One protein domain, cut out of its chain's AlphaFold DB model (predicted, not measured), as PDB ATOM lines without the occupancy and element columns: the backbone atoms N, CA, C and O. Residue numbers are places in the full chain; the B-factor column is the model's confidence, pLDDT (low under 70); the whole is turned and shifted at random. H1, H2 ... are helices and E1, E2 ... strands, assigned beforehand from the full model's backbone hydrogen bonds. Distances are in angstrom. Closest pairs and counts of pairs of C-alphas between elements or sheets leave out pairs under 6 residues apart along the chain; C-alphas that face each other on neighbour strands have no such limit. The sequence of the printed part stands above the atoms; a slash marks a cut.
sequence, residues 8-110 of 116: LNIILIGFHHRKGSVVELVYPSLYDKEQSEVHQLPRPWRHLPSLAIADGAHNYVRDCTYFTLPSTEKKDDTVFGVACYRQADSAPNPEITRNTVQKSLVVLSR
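This is residues 8 to 110 of the 116 residues of the protein "UDENN domain-containing protein" of Trichobilharzia regenti (UniProt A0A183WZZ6). One strongly twisted antiparallel sheet of five strands is curled partly round the short helix H1, which sits over one face. Long strands E4 and E5 run along the longest axis, with the loops at Asp 76 and Pro 94 near its two ends. The printed part has 103 residues, with one named helix and five named strands in the order E1 E2 H1 E3 E4 E5 along the chain; of the 53 residues in named elements strands hold 48 and the helix 5, the class mostly strand, and across the sheet the order is E2 E1 E5 E4 E3. It is compact, with a radius of gyration of the C-alphas of 14.5 A and spans of 46 by 31 by 19 A.

E1, residues 8 to 16, begins with C-alpha 8 at (-21.021, -57.225, -26.557) and is 25.7 A long. E2 is residues 20 to 27, 21.2 A, and H1 is residues 48 to 52. E3 is residues 62 to 70, 26.3 A, and E4 is residues 78 to 89, 35.7 A. E5, residues 100 to 109, 29.5 A, ends with C-alpha 109 at (-18.638, -56.163, -31.049).

E1 and E2 form a hairpin at 149 degrees, with N 10 and O 27 2.7 A apart. E1 is also antiparallel to E5, at 161 degrees, with N 11 and O 106 2.8 A apart. E3, E4 and E5 form a meander, each strand the antiparallel neighbour of the one before: N 65 and O 83 are 2.8 A apart, N 101 and O 88 2.8 A. E2 and E3 are edge strands and are apart. H1 is on the sheet, its height of 4.3 A only just above the sheet's level; its closest C-alphas to E4 are Ala 52 and Ala 83, 5.1 A. Its O i to N i+4 pair is within hydrogen-bond range.

The C-alphas farthest apart, of Asp 76 and Pro 94, are 48.7 A apart. The printed part has no cut. The link E2 to H1, residues 28 to 47, is long. Residues 32 to 39 and 90 to 99 have pLDDT under 70.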
ATOM      1  N   LEU A   8     -21.233 -57.569 -27.962       92.31
ATOM      2  CA  LEU A   8     -21.021 -57.225 -26.557       92.31
ATOM      3  C   LEU A   8     -22.241 -56.529 -25.963       92.31
ATOM      4  O   LEU A   8     -22.838 -57.020 -25.008       92.31
ATOM      5  N   ASN A   9     -22.616 -55.388 -26.545       93.62
ATOM      6  CA  ASN A   9     -23.702 -54.549 -26.062       93.62
ATOM      7  C   ASN A   9     -24.431 -53.888 -27.231       93.62
ATOM      8  O   ASN A   9     -23.839 -53.550 -28.254       93.62
ATOM      9  N   ILE A  10     -25.715 -53.645 -27.021       95.06
ATOM     10  CA  ILE A  10     -26.566 -52.755 -27.789       95.06
ATOM     11  C   ILE A  10     -26.855 -51.548 -26.898       95.06
ATOM     12  O   ILE A  10     -27.273 -51.706 -25.749       95.06
ATOM     13  N   ILE A  11     -26.614 -50.344 -27.406       96.38
ATOM     14  CA  ILE A  11     -26.777 -49.099 -26.652       96.38
ATOM     15  C   ILE A  11     -27.674 -48.157 -27.451       96.38
ATOM     16  O   ILE A  11     -27.428 -47.905 -28.629       96.38
ATOM     17  N   LEU A  12     -28.716 -47.632 -26.811       95.94
ATOM     18  CA  LEU A  12     -29.564 -46.590 -27.384       95.94
ATOM     19  C   LEU A  12     -29.059 -45.229 -26.917       95.94
ATOM     20  O   LEU A  12     -28.967 -44.979 -25.714       95.94
ATOM     21  N   ILE A  13     -28.766 -44.349 -27.870       96.12
ATOM     22  CA  ILE A  13     -28.368 -42.964 -27.626       96.12
ATOM     23  C   ILE A  13     -29.453 -42.039 -28.175       96.12
ATOM     24  O   ILE A  13     -29.851 -42.167 -29.331       96.12
ATOM     25  N   GLY A  14     -29.923 -41.099 -27.364       93.50
ATOM     26  CA  GLY A  14     -30.825 -40.022 -27.773       93.50
ATOM     27  C   GLY A  14     -30.111 -38.676 -27.823       93.50
ATOM     28  O   GLY A  14     -29.011 -38.533 -27.292       93.50
ATOM     29  N   PHE A  15     -30.738 -37.666 -28.425       91.38
ATOM     30  CA  PHE A  15     -30.240 -36.289 -28.398       91.38
ATOM     31  C   PHE A  15     -31.176 -35.372 -27.607       91.38
ATOM     32  O   PHE A  15     -32.339 -35.183 -27.961       91.38
ATOM     33  N   HIS A  16     -30.654 -34.753 -26.550       88.69
ATOM     34  CA  HIS A  16     -31.358 -33.749 -25.761       88.69
ATOM     35  C   HIS A  16     -30.789 -32.361 -26.066       88.69
ATOM     36  O   HIS A  16     -29.619 -32.094 -25.806       88.69
ATOM     37  N   HIS A  17     -31.628 -31.430 -26.520       82.44
ATOM     38  CA  HIS A  17     -31.210 -30.105 -27.008       82.44
ATOM     39  C   HIS A  17     -30.318 -29.282 -26.048       82.44
ATOM     40  O   HIS A  17     -29.554 -28.445 -26.512       82.44
ATOM     41  N   ARG A  18     -30.375 -29.520 -24.726       85.12
ATOM     42  CA  ARG A  18     -29.455 -28.903 -23.734       85.12
ATOM     43  C   ARG A  18     -28.273 -29.770 -23.297       85.12
ATOM     44  O   ARG A  18     -27.297 -29.231 -22.796       85.12
ATOM     45  N   LYS A  19     -28.388 -31.100 -23.391       88.06
ATOM     46  CA  LYS A  19     -27.397 -32.047 -22.837       88.06
ATOM     47  C   LYS A  19     -26.544 -32.703 -23.929       88.06
ATOM     48  O   LYS A  19     -25.561 -33.354 -23.609       88.06
ATOM     49  N   GLY A  20     -26.917 -32.527 -25.196       90.75
ATOM     50  CA  GLY A  20     -26.335 -33.243 -26.322       90.75
ATOM     51  C   GLY A  20     -26.768 -34.708 -26.341       90.75
ATOM     52  O   GLY A  20     -27.884 -35.046 -25.935       90.75
ATOM     53  N   SER A  21     -25.877 -35.570 -26.821       93.19
ATOM     54  CA  SER A  21     -26.091 -37.014 -26.903       93.19
ATOM     55  C   SER A  21     -26.089 -37.661 -25.515       93.19
ATOM     56  O   SER A  21     -25.146 -37.490 -24.744       93.19
ATOM     57  N   VAL A  22     -27.127 -38.432 -25.204       93.12
ATOM     58  CA  VAL A  22     -27.343 -39.067 -23.896       93.12
ATOM     59  C   VAL A  22     -27.642 -40.553 -24.054       93.12
ATOM     60  O   VAL A  22     -28.282 -40.966 -25.018       93.12
ATOM     61  N   VAL A  23     -27.190 -41.365 -23.100       94.81
ATOM     62  CA  VAL A  23     -27.501 -42.799 -23.058       94.81
ATOM     63  C   VAL A  23     -28.931 -42.986 -22.564       94.81
ATOM     64  O   VAL A  23     -29.275 -42.509 -21.489       94.81
ATOM     65  N   GLU A  24     -29.753 -43.691 -23.337       93.56
ATOM     66  CA  GLU A  24     -31.132 -44.042 -22.975       93.56
ATOM     67  C   GLU A  24     -31.264 -45.510 -22.553       93.56
ATOM     68  O   GLU A  24     -32.105 -45.835 -21.723       93.56
ATOM     69  N   LEU A  25     -30.446 -46.411 -23.103       92.62
ATOM     70  CA  LEU A  25     -30.493 -47.837 -22.777       92.62
ATOM     71  C   LEU A  25     -29.136 -48.487 -23.024       92.62
ATOM     72  O   LEU A  25     -28.469 -48.161 -24.003       92.62
ATOM     73  N   VAL A  26     -28.783 -49.457 -22.188       93.12
ATOM     74  CA  VAL A  26     -27.638 -50.350 -22.379       93.12
ATOM     75  C   VAL A  26     -28.112 -51.790 -22.175       93.12
ATOM     76  O   VAL A  26     -28.718 -52.103 -21.152       93.12
ATOM     77  N   TYR A  27     -27.850 -52.669 -23.144       91.19
ATOM     78  CA  TYR A  27     -28.214 -54.083 -23.073       91.19
ATOM     79  C   TYR A  27     -27.105 -54.994 -23.625       91.19
ATOM     80  O   TYR A  27     -26.681 -54.783 -24.755       91.19
ATOM     81  N   PRO A  28     -26.670 -56.046 -22.915       89.88
ATOM     82  CA  PRO A  28     -26.935 -56.311 -21.502       89.88
ATOM     83  C   PRO A  28     -26.423 -55.166 -20.614       89.88
ATOM     84  O   PRO A  28     -25.577 -54.385 -21.053       89.88
ATOM     85  N   SER A  29     -26.946 -55.053 -19.388       85.94
ATOM     86  CA  SER A  29     -26.451 -54.068 -18.412       85.94
ATOM     87  C   SER A  29     -24.948 -54.253 -18.188       85.94
ATOM     88  O   SER A  29     -24.482 -55.383 -18.061       85.94
ATOM     89  N   LEU A  30     -24.204 -53.146 -18.137       84.06
ATOM     90  CA  LEU A  30     -22.755 -53.143 -17.887       84.06
ATOM     91  C   LEU A  30     -22.403 -53.272 -16.400       84.06
ATOM     92  O   LEU A  30     -21.270 -53.606 -16.068       84.06
ATOM     93  N   TYR A  31     -23.370 -53.003 -15.526       80.19
ATOM     94  CA  TYR A  31     -23.231 -53.083 -14.077       80.19
ATOM     95  C   TYR A  31     -24.199 -54.123 -13.519       80.19
ATOM     96  O   TYR A  31     -25.276 -54.357 -14.087       80.19
ATOM     97  N   ASP A  32     -23.821 -54.723 -12.391       69.19
ATOM     98  CA  ASP A  32     -24.696 -55.621 -11.648       69.19
ATOM     99  C   ASP A  32     -25.943 -54.877 -11.156       69.19
ATOM    100  O   ASP A  32     -25.906 -53.686 -10.842       69.19
ATOM    101  N   LYS A  33     -27.065 -55.605 -11.090       57.28
ATOM    102  CA  LYS A  33     -28.428 -55.082 -10.866       57.28
ATOM    103  C   LYS A  33     -28.615 -54.241  -9.590       57.28
ATOM    104  O   LYS A  33     -29.670 -53.635  -9.438       57.28
ATOM    105  N   GLU A  34     -27.639 -54.215  -8.687       56.56
ATOM    106  CA  GLU A  34     -27.672 -53.436  -7.445       56.56
ATOM    107  C   GLU A  34     -27.209 -51.978  -7.624       56.56
ATOM    108  O   GLU A  34     -27.517 -51.131  -6.786       56.56
ATOM    109  N   GLN A  35     -26.530 -51.646  -8.729       53.28
ATOM    110  CA  GLN A  35     -26.161 -50.267  -9.068       53.28
ATOM    111  C   GLN A  35     -27.163 -49.706 -10.084       53.28
ATOM    112  O   GLN A  35     -27.023 -49.869 -11.292       53.28
ATOM    113  N   SER A  36     -28.210 -49.059  -9.567       48.78
ATOM    114  CA  SER A  36     -29.386 -48.526 -10.281       48.78
ATOM    115  C   SER A  36     -29.128 -47.391 -11.289       48.78
ATOM    116  O   SER A  36     -30.015 -46.573 -11.532       48.78
ATOM    117  N   GLU A  37     -27.956 -47.307 -11.916       56.50
ATOM    118  CA  GLU A  37     -27.679 -46.285 -12.929       56.50
ATOM    119  C   GLU A  37     -27.714 -46.886 -14.338       56.50
ATOM    120  O   GLU A  37     -26.700 -47.131 -14.987       56.50
ATOM    121  N   VAL A  38     -28.946 -47.074 -14.829       58.81
ATOM    122  CA  VAL A  38     -29.331 -47.667 -16.133       58.81
ATOM    123  C   VAL A  38     -28.669 -46.992 -17.357       58.81
ATOM    124  O   VAL A  38     -28.706 -47.525 -18.465       58.81
ATOM    125  N   HIS A  39     -28.028 -45.834 -17.176       68.88
ATOM    126  CA  HIS A  39     -27.484 -44.997 -18.251       68.88
ATOM    127  C   HIS A  39     -25.974 -44.753 -18.161       68.88
ATOM    128  O   HIS A  39     -25.454 -43.888 -18.869       68.88
ATOM    129  N   GLN A  40     -25.253 -45.464 -17.293       81.75
ATOM    130  CA  GLN A  40     -23.814 -45.257 -17.175       81.75
ATOM    131  C   GLN A  40     -23.013 -46.112 -18.150       81.75
ATOM    132  O   GLN A  40     -23.325 -47.269 -18.428       81.75
ATOM    133  N   LEU A  41     -21.952 -45.503 -18.674       92.00
ATOM    134  CA  LEU A  41     -20.925 -46.172 -19.452       92.00
ATOM    135  C   LEU A  41     -19.631 -46.184 -18.636       92.00
ATOM    136  O   LEU A  41     -19.350 -45.218 -17.918       92.00
ATOM    137  N   PRO A  42     -18.796 -47.222 -18.783       92.56
ATOM    138  CA  PRO A  42     -17.492 -47.261 -18.149       92.56
ATOM    139  C   PRO A  42     -16.659 -46.066 -18.618       92.56
ATOM    140  O   PRO A  42     -16.782 -45.605 -19.755       92.56
ATOM    141  N   ARG A  43     -15.775 -45.562 -17.745       91.75
ATOM    142  CA  ARG A  43     -14.958 -44.362 -18.014       91.75
ATOM    143  C   ARG A  43     -14.292 -44.342 -19.402       91.75
ATOM    144  O   ARG A  43     -14.325 -43.279 -20.021       91.75
ATOM    145  N   PRO A  44     -13.733 -45.454 -19.926       93.69
ATOM    146  CA  PRO A  44     -13.130 -45.469 -21.260       93.69
ATOM    147  C   PRO A  44     -14.121 -45.200 -22.405       93.69
ATOM    148  O   PRO A  44     -13.713 -44.773 -23.478       93.69
ATOM    149  N   TRP A  45     -15.420 -45.417 -22.188       95.44
ATOM    150  CA  TRP A  45     -16.488 -45.241 -23.179       95.44
ATOM    151  C   TRP A  45     -17.298 -43.956 -22.971       95.44
ATOM    152  O   TRP A  45     -18.301 -43.748 -23.648       95.44
ATOM    153  N   ARG A  46     -16.875 -43.050 -22.079       93.00
ATOM    154  CA  ARG A  46     -17.600 -41.801 -21.754       93.00
ATOM    155  C   ARG A  46     -17.950 -40.915 -22.960       93.00
ATOM    156  O   ARG A  46     -18.865 -40.108 -22.870       93.00
ATOM    157  N   HIS A  47     -17.215 -41.041 -24.066       94.25
ATOM    158  CA  HIS A  47     -17.421 -40.263 -25.295       94.25
ATOM    159  C   HIS A  47     -18.247 -40.994 -26.362       94.25
ATOM    160  O   HIS A  47     -18.556 -40.404 -27.395       94.25
ATOM    161  N   LEU A  48     -18.648 -42.246 -26.113       96.19
ATOM    162  CA  LEU A  48     -19.474 -43.041 -27.023       96.19
ATOM    163  C   LEU A  48     -20.735 -42.292 -27.494       96.19
ATOM    164  O   LEU A  48     -20.982 -42.312 -28.698       96.19
ATOM    165  N   PRO A  49     -21.498 -41.566 -26.645       95.50
ATOM    166  CA  PRO A  49     -22.686 -40.849 -27.115       95.50
ATOM    167  C   PRO A  49     -22.391 -39.822 -28.220       95.50
ATOM    168  O   PRO A  49     -23.169 -39.689 -29.162       95.50
ATOM    169  N   SER A  50     -21.257 -39.122 -28.139       93.50
ATOM    170  CA  SER A  50     -20.835 -38.151 -29.158       93.50
ATOM    171  C   SER A  50     -20.354 -38.819 -30.450       93.50
ATOM    172  O   SER A  50     -20.469 -38.228 -31.515       93.50
ATOM    173  N   LEU A  51     -19.843 -40.053 -30.378       95.12
ATOM    174  CA  LEU A  51     -19.489 -40.846 -31.565       95.12
ATOM    175  C   LEU A  51     -20.733 -41.419 -32.263       95.12
ATOM    176  O   LEU A  51     -20.757 -41.566 -33.484       95.12
ATOM    177  N   ALA A  52     -21.771 -41.735 -31.484       96.00
ATOM    178  CA  ALA A  52     -23.002 -42.354 -31.968       96.00
ATOM    179  C   ALA A  52     -23.938 -41.381 -32.704       96.00
ATOM    180  O   ALA A  52     -24.742 -41.805 -33.535       96.00
ATOM    181  N   ILE A  53     -23.844 -40.089 -32.389       92.94
ATOM    182  CA  ILE A  53     -24.525 -38.993 -33.082       92.94
ATOM    183  C   ILE A  53     -23.448 -37.949 -33.377       92.94
ATOM    184  O   ILE A  53     -23.191 -37.071 -32.551       92.94
ATOM    185  N   ALA A  54     -22.774 -38.108 -34.518       84.06
ATOM    186  CA  ALA A  54     -21.692 -37.221 -34.933       84.06
ATOM    187  C   ALA A  54     -22.178 -35.777 -35.124       84.06
ATOM    188  O   ALA A  54     -23.364 -35.516 -35.352       84.06
ATOM    189  N   ASP A  55     -21.248 -34.826 -35.061       83.88
ATOM    190  CA  ASP A  55     -21.576 -33.442 -35.382       83.88
ATOM    191  C   ASP A  55     -22.098 -33.329 -36.825       83.88
ATOM    192  O   ASP A  55     -21.695 -34.075 -37.718       83.88
ATOM    193  N   GLY A  56     -23.061 -32.438 -37.047       83.81
ATOM    194  CA  GLY A  56     -23.737 -32.314 -38.339       83.81
ATOM    195  C   GLY A  56     -24.736 -33.433 -38.671       83.81
ATOM    196  O   GLY A  56     -25.383 -33.345 -39.712       83.81
ATOM    197  N   ALA A  57     -24.959 -34.420 -37.791       85.06
ATOM    198  CA  ALA A  57     -25.966 -35.473 -37.991       85.06
ATOM    199  C   ALA A  57     -27.400 -34.933 -38.171       85.06
ATOM    200  O   ALA A  57     -28.290 -35.661 -38.599       85.06
ATOM    201  N   HIS A  58     -27.635 -33.653 -37.861       83.50
ATOM    202  CA  HIS A  58     -28.896 -32.964 -38.123       83.50
ATOM    203  C   HIS A  58     -29.149 -32.587 -39.582       83.50
ATOM    204  O   HIS A  58     -30.254 -32.172 -39.914       83.50
ATOM    205  N   ASN A  59     -28.150 -32.745 -40.446       87.50
ATOM    206  CA  ASN A  59     -28.285 -32.522 -41.881       87.50
ATOM    207  C   ASN A  59     -28.749 -33.780 -42.632       87.50
ATOM    208  O   ASN A  59     -28.965 -33.723 -43.840       87.50
ATOM    209  N   TYR A  60     -28.907 -34.912 -41.935       89.25
ATOM    210  CA  TYR A  60     -29.219 -36.203 -42.538       89.25
ATOM    211  C   TYR A  60     -30.404 -36.871 -41.841       89.25
ATOM    212  O   TYR A  60     -30.482 -36.932 -40.615       89.25
ATOM    213  N   VAL A  61     -31.308 -37.452 -42.634       90.94
ATOM    214  CA  VAL A  61     -32.442 -38.232 -42.109       90.94
ATOM    215  C   VAL A  61     -31.958 -39.500 -41.406       90.94
ATOM    216  O   VAL A  61     -32.549 -39.923 -40.416       90.94
ATOM    217  N   ARG A  62     -30.904 -40.132 -41.923       92.88
ATOM    218  CA  ARG A  62     -30.252 -41.310 -41.342       92.88
ATOM    219  C   ARG A  62     -28.827 -41.428 -41.862       92.88
ATOM    220  O   ARG A  62     -28.587 -41.056 -43.007       92.88
ATOM    221  N   ASP A  63     -27.944 -42.000 -41.057       93.44
ATOM    222  CA  ASP A  63     -26.593 -42.397 -41.460       93.44
ATOM    223  C   ASP A  63     -26.019 -43.397 -40.440       93.44
ATOM    224  O   ASP A  63     -26.643 -43.648 -39.401       93.44
ATOM    225  N   CYS A  64     -24.837 -43.948 -40.715       93.31
ATOM    226  CA  CYS A  64     -24.104 -44.792 -39.778       93.31
ATOM    227  C   CYS A  64     -22.664 -44.299 -39.571       93.31
ATOM    228  O   CYS A  64     -21.965 -43.936 -40.512       93.31
ATOM    229  N   THR A  65     -22.197 -44.335 -38.325       93.00
ATOM    230  CA  THR A  65     -20.799 -44.112 -37.957       93.00
ATOM    231  C   THR A  65     -20.161 -45.417 -37.495       93.00
ATOM    232  O   THR A  65     -20.799 -46.277 -36.882       93.00
ATOM    233  N   TYR A  66     -18.874 -45.559 -37.796       94.25
ATOM    234  CA  TYR A  66     -18.064 -46.719 -37.450       94.25
ATOM    235  C   TYR A  66     -16.879 -46.241 -36.620       94.25
ATOM    236  O   TYR A  66     -16.203 -45.284 -36.997       94.25
ATOM    237  N   PHE A  67     -16.637 -46.867 -35.473       95.25
ATOM    238  CA  PHE A  67     -15.590 -46.435 -34.551       95.25
ATOM    239  C   PHE A  67     -15.025 -47.603 -33.749       95.25
ATOM    240  O   PHE A  67     -15.550 -48.716 -33.758       95.25
ATOM    241  N   THR A  68     -13.943 -47.334 -33.028       96.00
ATOM    242  CA  THR A  68     -13.318 -48.277 -32.101       96.00
ATOM    243  C   THR A  68     -13.301 -47.705 -30.694       96.00
ATOM    244  O   THR A  68     -13.142 -46.499 -30.506       96.00
ATOM    245  N   LEU A  69     -13.422 -48.577 -29.700       96.19
ATOM    246  CA  LEU A  69     -13.297 -48.262 -28.283       96.19
ATOM    247  C   LEU A  69     -12.265 -49.190 -27.633       96.19
ATOM    248  O   LEU A  69     -12.090 -50.323 -28.085       96.19
ATOM    249  N   PRO A  70     -11.604 -48.758 -26.550       95.62
ATOM    250  CA  PRO A  70     -10.800 -49.663 -25.737       95.62
ATOM    251  C   PRO A  70     -11.690 -50.735 -25.094       95.62
ATOM    252  O   PRO A  70     -12.784 -50.428 -24.612       95.62
ATOM    253  N   SER A  71     -11.224 -51.982 -25.057       93.19
ATOM    254  CA  SER A  71     -11.924 -53.062 -24.357       93.19
ATOM    255  C   SER A  71     -11.941 -52.845 -22.842       93.19
ATOM    256  O   SER A  71     -10.976 -52.371 -22.241       93.19
ATOM    257  N   THR A  72     -13.066 -53.194 -22.221       89.88
ATOM    258  CA  THR A  72     -13.269 -53.170 -20.764       89.88
ATOM    259  C   THR A  72     -12.981 -54.524 -20.116       89.88
ATOM    260  O   THR A  72     -12.773 -54.581 -18.908       89.88
ATOM    261  N   GLU A  73     -12.942 -55.601 -20.909       87.44
ATOM    262  CA  GLU A  73     -12.682 -56.971 -20.452       87.44
ATOM    263  C   GLU A  73     -11.183 -57.307 -20.479       87.44
ATOM    264  O   GLU A  73     -10.684 -58.020 -19.610       87.44
ATOM    265  N   LYS A  74     -10.451 -56.796 -21.480       88.56
ATOM    266  CA  LYS A  74      -9.043 -57.131 -21.719       88.56
ATOM    267  C   LYS A  74      -8.234 -55.889 -22.074       88.56
ATOM    268  O   LYS A  74      -8.578 -55.146 -22.988       88.56
ATOM    269  N   LYS A  75      -7.126 -55.683 -21.360       90.44
ATOM    270  CA  LYS A  75      -6.194 -54.584 -21.632       90.44
ATOM    271  C   LYS A  75      -5.604 -54.715 -23.043       90.44
ATOM    272  O   LYS A  75      -5.311 -55.825 -23.478       90.44
ATOM    273  N   ASP A  76      -5.429 -53.579 -23.717       89.31
ATOM    274  CA  ASP A  76      -4.847 -53.455 -25.064       89.31
ATOM    275  C   ASP A  76      -5.650 -54.154 -26.179       89.31
ATOM    276  O   ASP A  76      -5.157 -54.325 -27.292       89.31
ATOM    277  N   ASP A  77      -6.902 -54.527 -25.899       93.38
ATOM    278  CA  ASP A  77      -7.831 -55.082 -26.881       93.38
ATOM    279  C   ASP A  77      -8.826 -54.020 -27.380       93.38
ATOM    280  O   ASP A  77      -9.061 -52.998 -26.722       93.38
ATOM    281  N   THR A  78      -9.418 -54.259 -28.549       94.06
ATOM    282  CA  THR A  78     -10.289 -53.299 -29.243       94.06
ATOM    283  C   THR A  78     -11.722 -53.802 -29.342       94.06
ATOM    284  O   THR A  78     -11.983 -54.947 -29.692       94.06
ATOM    285  N   VAL A  79     -12.665 -52.902 -29.075       95.25
ATOM    286  CA  VAL A  79     -14.095 -53.089 -29.316       95.25
ATOM    287  C   VAL A  79     -14.493 -52.287 -30.544       95.25
ATOM    288  O   VAL A  79     -14.152 -51.111 -30.662       95.25
ATOM    289  N   PHE A  80     -15.245 -52.904 -31.446       95.56
ATOM    290  CA  PHE A  80     -15.733 -52.272 -32.667       95.56
ATOM    291  C   PHE A  80     -17.169 -51.805 -32.470       95.56
ATOM    292  O   PHE A  80     -18.006 -52.563 -31.983       95.56
ATOM    293  N   GLY A  81     -17.444 -50.557 -32.834       95.94
ATOM    294  CA  GLY A  81     -18.751 -49.929 -32.736       95.94
ATOM    295  C   GLY A  81     -19.320 -49.586 -34.106       95.94
ATOM    296  O   GLY A  81     -18.633 -48.991 -34.937       95.94
ATOM    297  N   VAL A  82     -20.592 -49.923 -34.312       95.88
ATOM    298  CA  VAL A  82     -21.426 -49.390 -35.397       95.88
ATOM    299  C   VAL A  82     -22.572 -48.628 -34.757       95.88
ATOM    300  O   VAL A  82     -23.285 -49.199 -33.934       95.88
ATOM    301  N   ALA A  83     -22.765 -47.367 -35.120       96.19
ATOM    302  CA  ALA A  83     -23.876 -46.558 -34.643       96.19
ATOM    303  C   ALA A  83     -24.687 -46.045 -35.820       96.19
ATOM    304  O   ALA A  83     -24.188 -45.257 -36.613       96.19
ATOM    305  N   CYS A  84     -25.937 -46.471 -35.927       95.38
ATOM    306  CA  CYS A  84     -26.834 -45.990 -36.966       95.38
ATOM    307  C   CYS A  84     -27.874 -45.071 -36.344       95.38
ATOM    308  O   CYS A  84     -28.653 -45.490 -35.481       95.38
ATOM    309  N   TYR A  85     -27.886 -43.819 -36.794       94.75
ATOM    310  CA  TYR A  85     -28.812 -42.812 -36.310       94.75
ATOM    311  C   TYR A  85     -29.911 -42.527 -37.320       94.75
ATOM    312  O   TYR A  85     -29.754 -42.688 -38.530       94.75
ATOM    313  N   ARG A  86     -31.050 -42.083 -36.797       92.94
ATOM    314  CA  ARG A  86     -32.178 -41.610 -37.585       92.94
ATOM    315  C   ARG A  86     -32.822 -40.409 -36.912       92.94
ATOM    316  O   ARG A  86     -32.947 -40.359 -35.687       92.94
ATOM    317  N   GLN A  87     -33.259 -39.473 -37.741       89.06
ATOM    318  CA  GLN A  87     -34.163 -38.401 -37.375       89.06
ATOM    319  C   GLN A  87     -35.595 -38.774 -37.748       89.06
ATOM    320  O   GLN A  87     -35.854 -39.366 -38.801       89.06
ATOM    321  N   ALA A  88     -36.525 -38.450 -36.864       84.81
ATOM    322  CA  ALA A  88     -37.948 -38.621 -37.092       84.81
ATOM    323  C   ALA A  88     -38.699 -37.428 -36.516       84.81
ATOM    324  O   ALA A  88     -38.292 -36.882 -35.488       84.81
ATOM    325  N   ASP A  89     -39.800 -37.057 -37.157       80.44
ATOM    326  CA  ASP A  89     -40.655 -35.999 -36.638       80.44
ATOM    327  C   ASP A  89     -41.221 -36.412 -35.275       80.44
ATOM    328  O   ASP A  89     -41.677 -37.544 -35.080       80.44
ATOM    329  N   SER A  90     -41.161 -35.506 -34.301       69.12
ATOM    330  CA  SER A  90     -41.825 -35.716 -33.020       69.12
ATOM    331  C   SER A  90     -43.306 -35.380 -33.148       69.12
ATOM    332  O   SER A  90     -43.681 -34.451 -33.865       69.12
ATOM    333  N   ALA A  91     -44.155 -36.076 -32.386       65.94
ATOM    334  CA  ALA A  91     -45.525 -35.615 -32.185       65.94
ATOM    335  C   ALA A  91     -45.514 -34.164 -31.646       65.94
ATOM    336  O   ALA A  91     -44.588 -33.810 -30.904       65.94
ATOM    337  N   PRO A  92     -46.504 -33.324 -32.000       59.25
ATOM    338  CA  PRO A  92     -46.550 -31.937 -31.549       59.25
ATOM    339  C   PRO A  92     -46.544 -31.876 -30.019       59.25
ATOM    340  O   PRO A  92     -47.431 -32.436 -29.374       59.25
ATOM    341  N   ASN A  93     -45.551 -31.204 -29.434       62.84
ATOM    342  CA  ASN A  93     -45.461 -30.989 -27.994       62.84
ATOM    343  C   ASN A  93     -45.222 -29.491 -27.726       62.84
ATOM    344  O   ASN A  93     -44.239 -28.951 -28.234       62.84
ATOM    345  N   PRO A  94     -46.085 -28.816 -26.943       59.19
ATOM    346  CA  PRO A  94     -45.986 -27.377 -26.686       59.19
ATOM    347  C   PRO A  94     -44.691 -26.936 -25.977       59.19
ATOM    348  O   PRO A  94     -44.369 -25.752 -26.011       59.19
ATOM    349  N   GLU A  95     -43.920 -27.852 -25.379       57.94
ATOM    350  CA  GLU A  95     -42.618 -27.550 -24.759       57.94
ATOM    351  C   GLU A  95     -41.411 -27.733 -25.701       57.94
ATOM    352  O   GLU A  95     -40.270 -27.465 -25.314       57.94
ATOM    353  N   ILE A  96     -41.623 -28.195 -26.939       56.38
ATOM    354  CA  ILE A  96     -40.548 -28.572 -27.863       56.38
ATOM    355  C   ILE A  96     -40.543 -27.633 -29.078       56.38
ATOM    356  O   ILE A  96     -41.453 -27.634 -29.897       56.38
ATOM    357  N   THR A  97     -39.475 -26.844 -29.233       55.09
ATOM    358  CA  THR A  97     -39.306 -25.866 -30.331       55.09
ATOM    359  C   THR A  97     -38.697 -26.448 -31.613       55.09
ATOM    360  O   THR A  97     -38.583 -25.750 -32.619       55.09
ATOM    361  N   ARG A  98     -38.313 -27.731 -31.611       54.97
ATOM    362  CA  ARG A  98     -37.885 -28.489 -32.798       54.97
ATOM    363  C   ARG A  98     -38.616 -29.823 -32.831       54.97
ATOM    364  O   ARG A  98     -38.326 -30.689 -32.013       54.97
ATOM    365  N   ASN A  99     -39.521 -29.992 -33.791       65.88
ATOM    366  CA  ASN A  99     -40.346 -31.192 -33.942       65.88
ATOM    367  C   ASN A  99     -39.567 -32.404 -34.488       65.88
ATOM    368  O   ASN A  99     -40.059 -33.096 -35.367       65.88
ATOM    369  N   THR A 100     -38.345 -32.669 -34.024       70.56
ATOM    370  CA  THR A 100     -37.528 -33.793 -34.506       70.56
ATOM    371  C   THR A 100     -36.850 -34.506 -33.344       70.56
ATOM    372  O   THR A 100     -36.090 -33.890 -32.593       70.56
ATOM    373  N   VAL A 101     -37.078 -35.813 -33.221       81.19
ATOM    374  CA  VAL A 101     -36.322 -36.703 -32.335       81.19
ATOM    375  C   VAL A 101     -35.163 -37.303 -33.124       81.19
ATOM    376  O   VAL A 101     -35.352 -37.789 -34.238       81.19
ATOM    377  N   GLN A 102     -33.971 -37.316 -32.532       89.75
ATOM    378  CA  GLN A 102     -32.813 -38.017 -33.077       89.75
ATOM    379  C   GLN A 102     -32.378 -39.114 -32.115       89.75
ATOM    380  O   GLN A 102     -32.138 -38.855 -30.933       89.75
ATOM    381  N   LYS A 103     -32.281 -40.338 -32.637       94.12
ATOM    382  CA  LYS A 103     -31.815 -41.505 -31.886       94.12
ATOM    383  C   LYS A 103     -30.797 -42.289 -32.693       94.12
ATOM    384  O   LYS A 103     -30.868 -42.305 -33.920       94.12
ATOM    385  N   SER A 104     -29.887 -42.948 -31.991       96.81
ATOM    386  CA  SER A 104     -28.850 -43.804 -32.548       96.81
ATOM    387  C   SER A 104     -28.820 -45.148 -31.837       96.81
ATOM    388  O   SER A 104     -28.781 -45.201 -30.605       96.81
ATOM    389  N   LEU A 105     -28.868 -46.228 -32.616       97.06
ATOM    390  CA  LEU A 105     -28.660 -47.584 -32.120       97.06
ATOM    391  C   LEU A 105     -27.197 -47.950 -32.340       97.06
ATOM    392  O   LEU A 105     -26.722 -47.965 -33.475       97.06
ATOM    393  N   VAL A 106     -26.506 -48.261 -31.252       97.38
ATOM    394  CA  VAL A 106     -25.097 -48.637 -31.251       97.38
ATOM    395  C   VAL A 106     -24.976 -50.126 -30.984       97.38
ATOM    396  O   VAL A 106     -25.552 -50.624 -30.021       97.38
ATOM    397  N   VAL A 107     -24.191 -50.822 -31.796       96.56
ATOM    398  CA  VAL A 107     -23.786 -52.209 -31.567       96.56
ATOM    399  C   VAL A 107     -22.288 -52.229 -31.307       96.56
ATOM    400  O   VAL A 107     -21.510 -51.763 -32.137       96.56
ATOM    401  N   LEU A 108     -21.892 -52.771 -30.158       95.56
ATOM    402  CA  LEU A 108     -20.503 -53.041 -29.803       95.56
ATOM    403  C   LEU A 108     -20.191 -54.520 -30.039       95.56
ATOM    404  O   LEU A 108     -20.977 -55.386 -29.656       95.56
ATOM    405  N   SER A 109     -19.044 -54.815 -30.644       94.12
ATOM    406  CA  SER A 109     -18.638 -56.163 -31.049       94.12
ATOM    407  C   SER A 109     -17.157 -56.424 -30.769       94.12
ATOM    408  O   SER A 109     -16.329 -55.515 -30.837       94.12
ATOM    409  N   ARG A 110     -16.819 -57.690 -30.493       91.50
ATOM    410  CA  ARG A 110     -15.434 -58.188 -30.383       91.50
ATOM    411  C   ARG A 110     -14.752 -58.352 -31.743       91.50
ATOM    412  O   ARG A 110     -13.531 -58.391 -31.817       91.50
TER     413      ARG A 110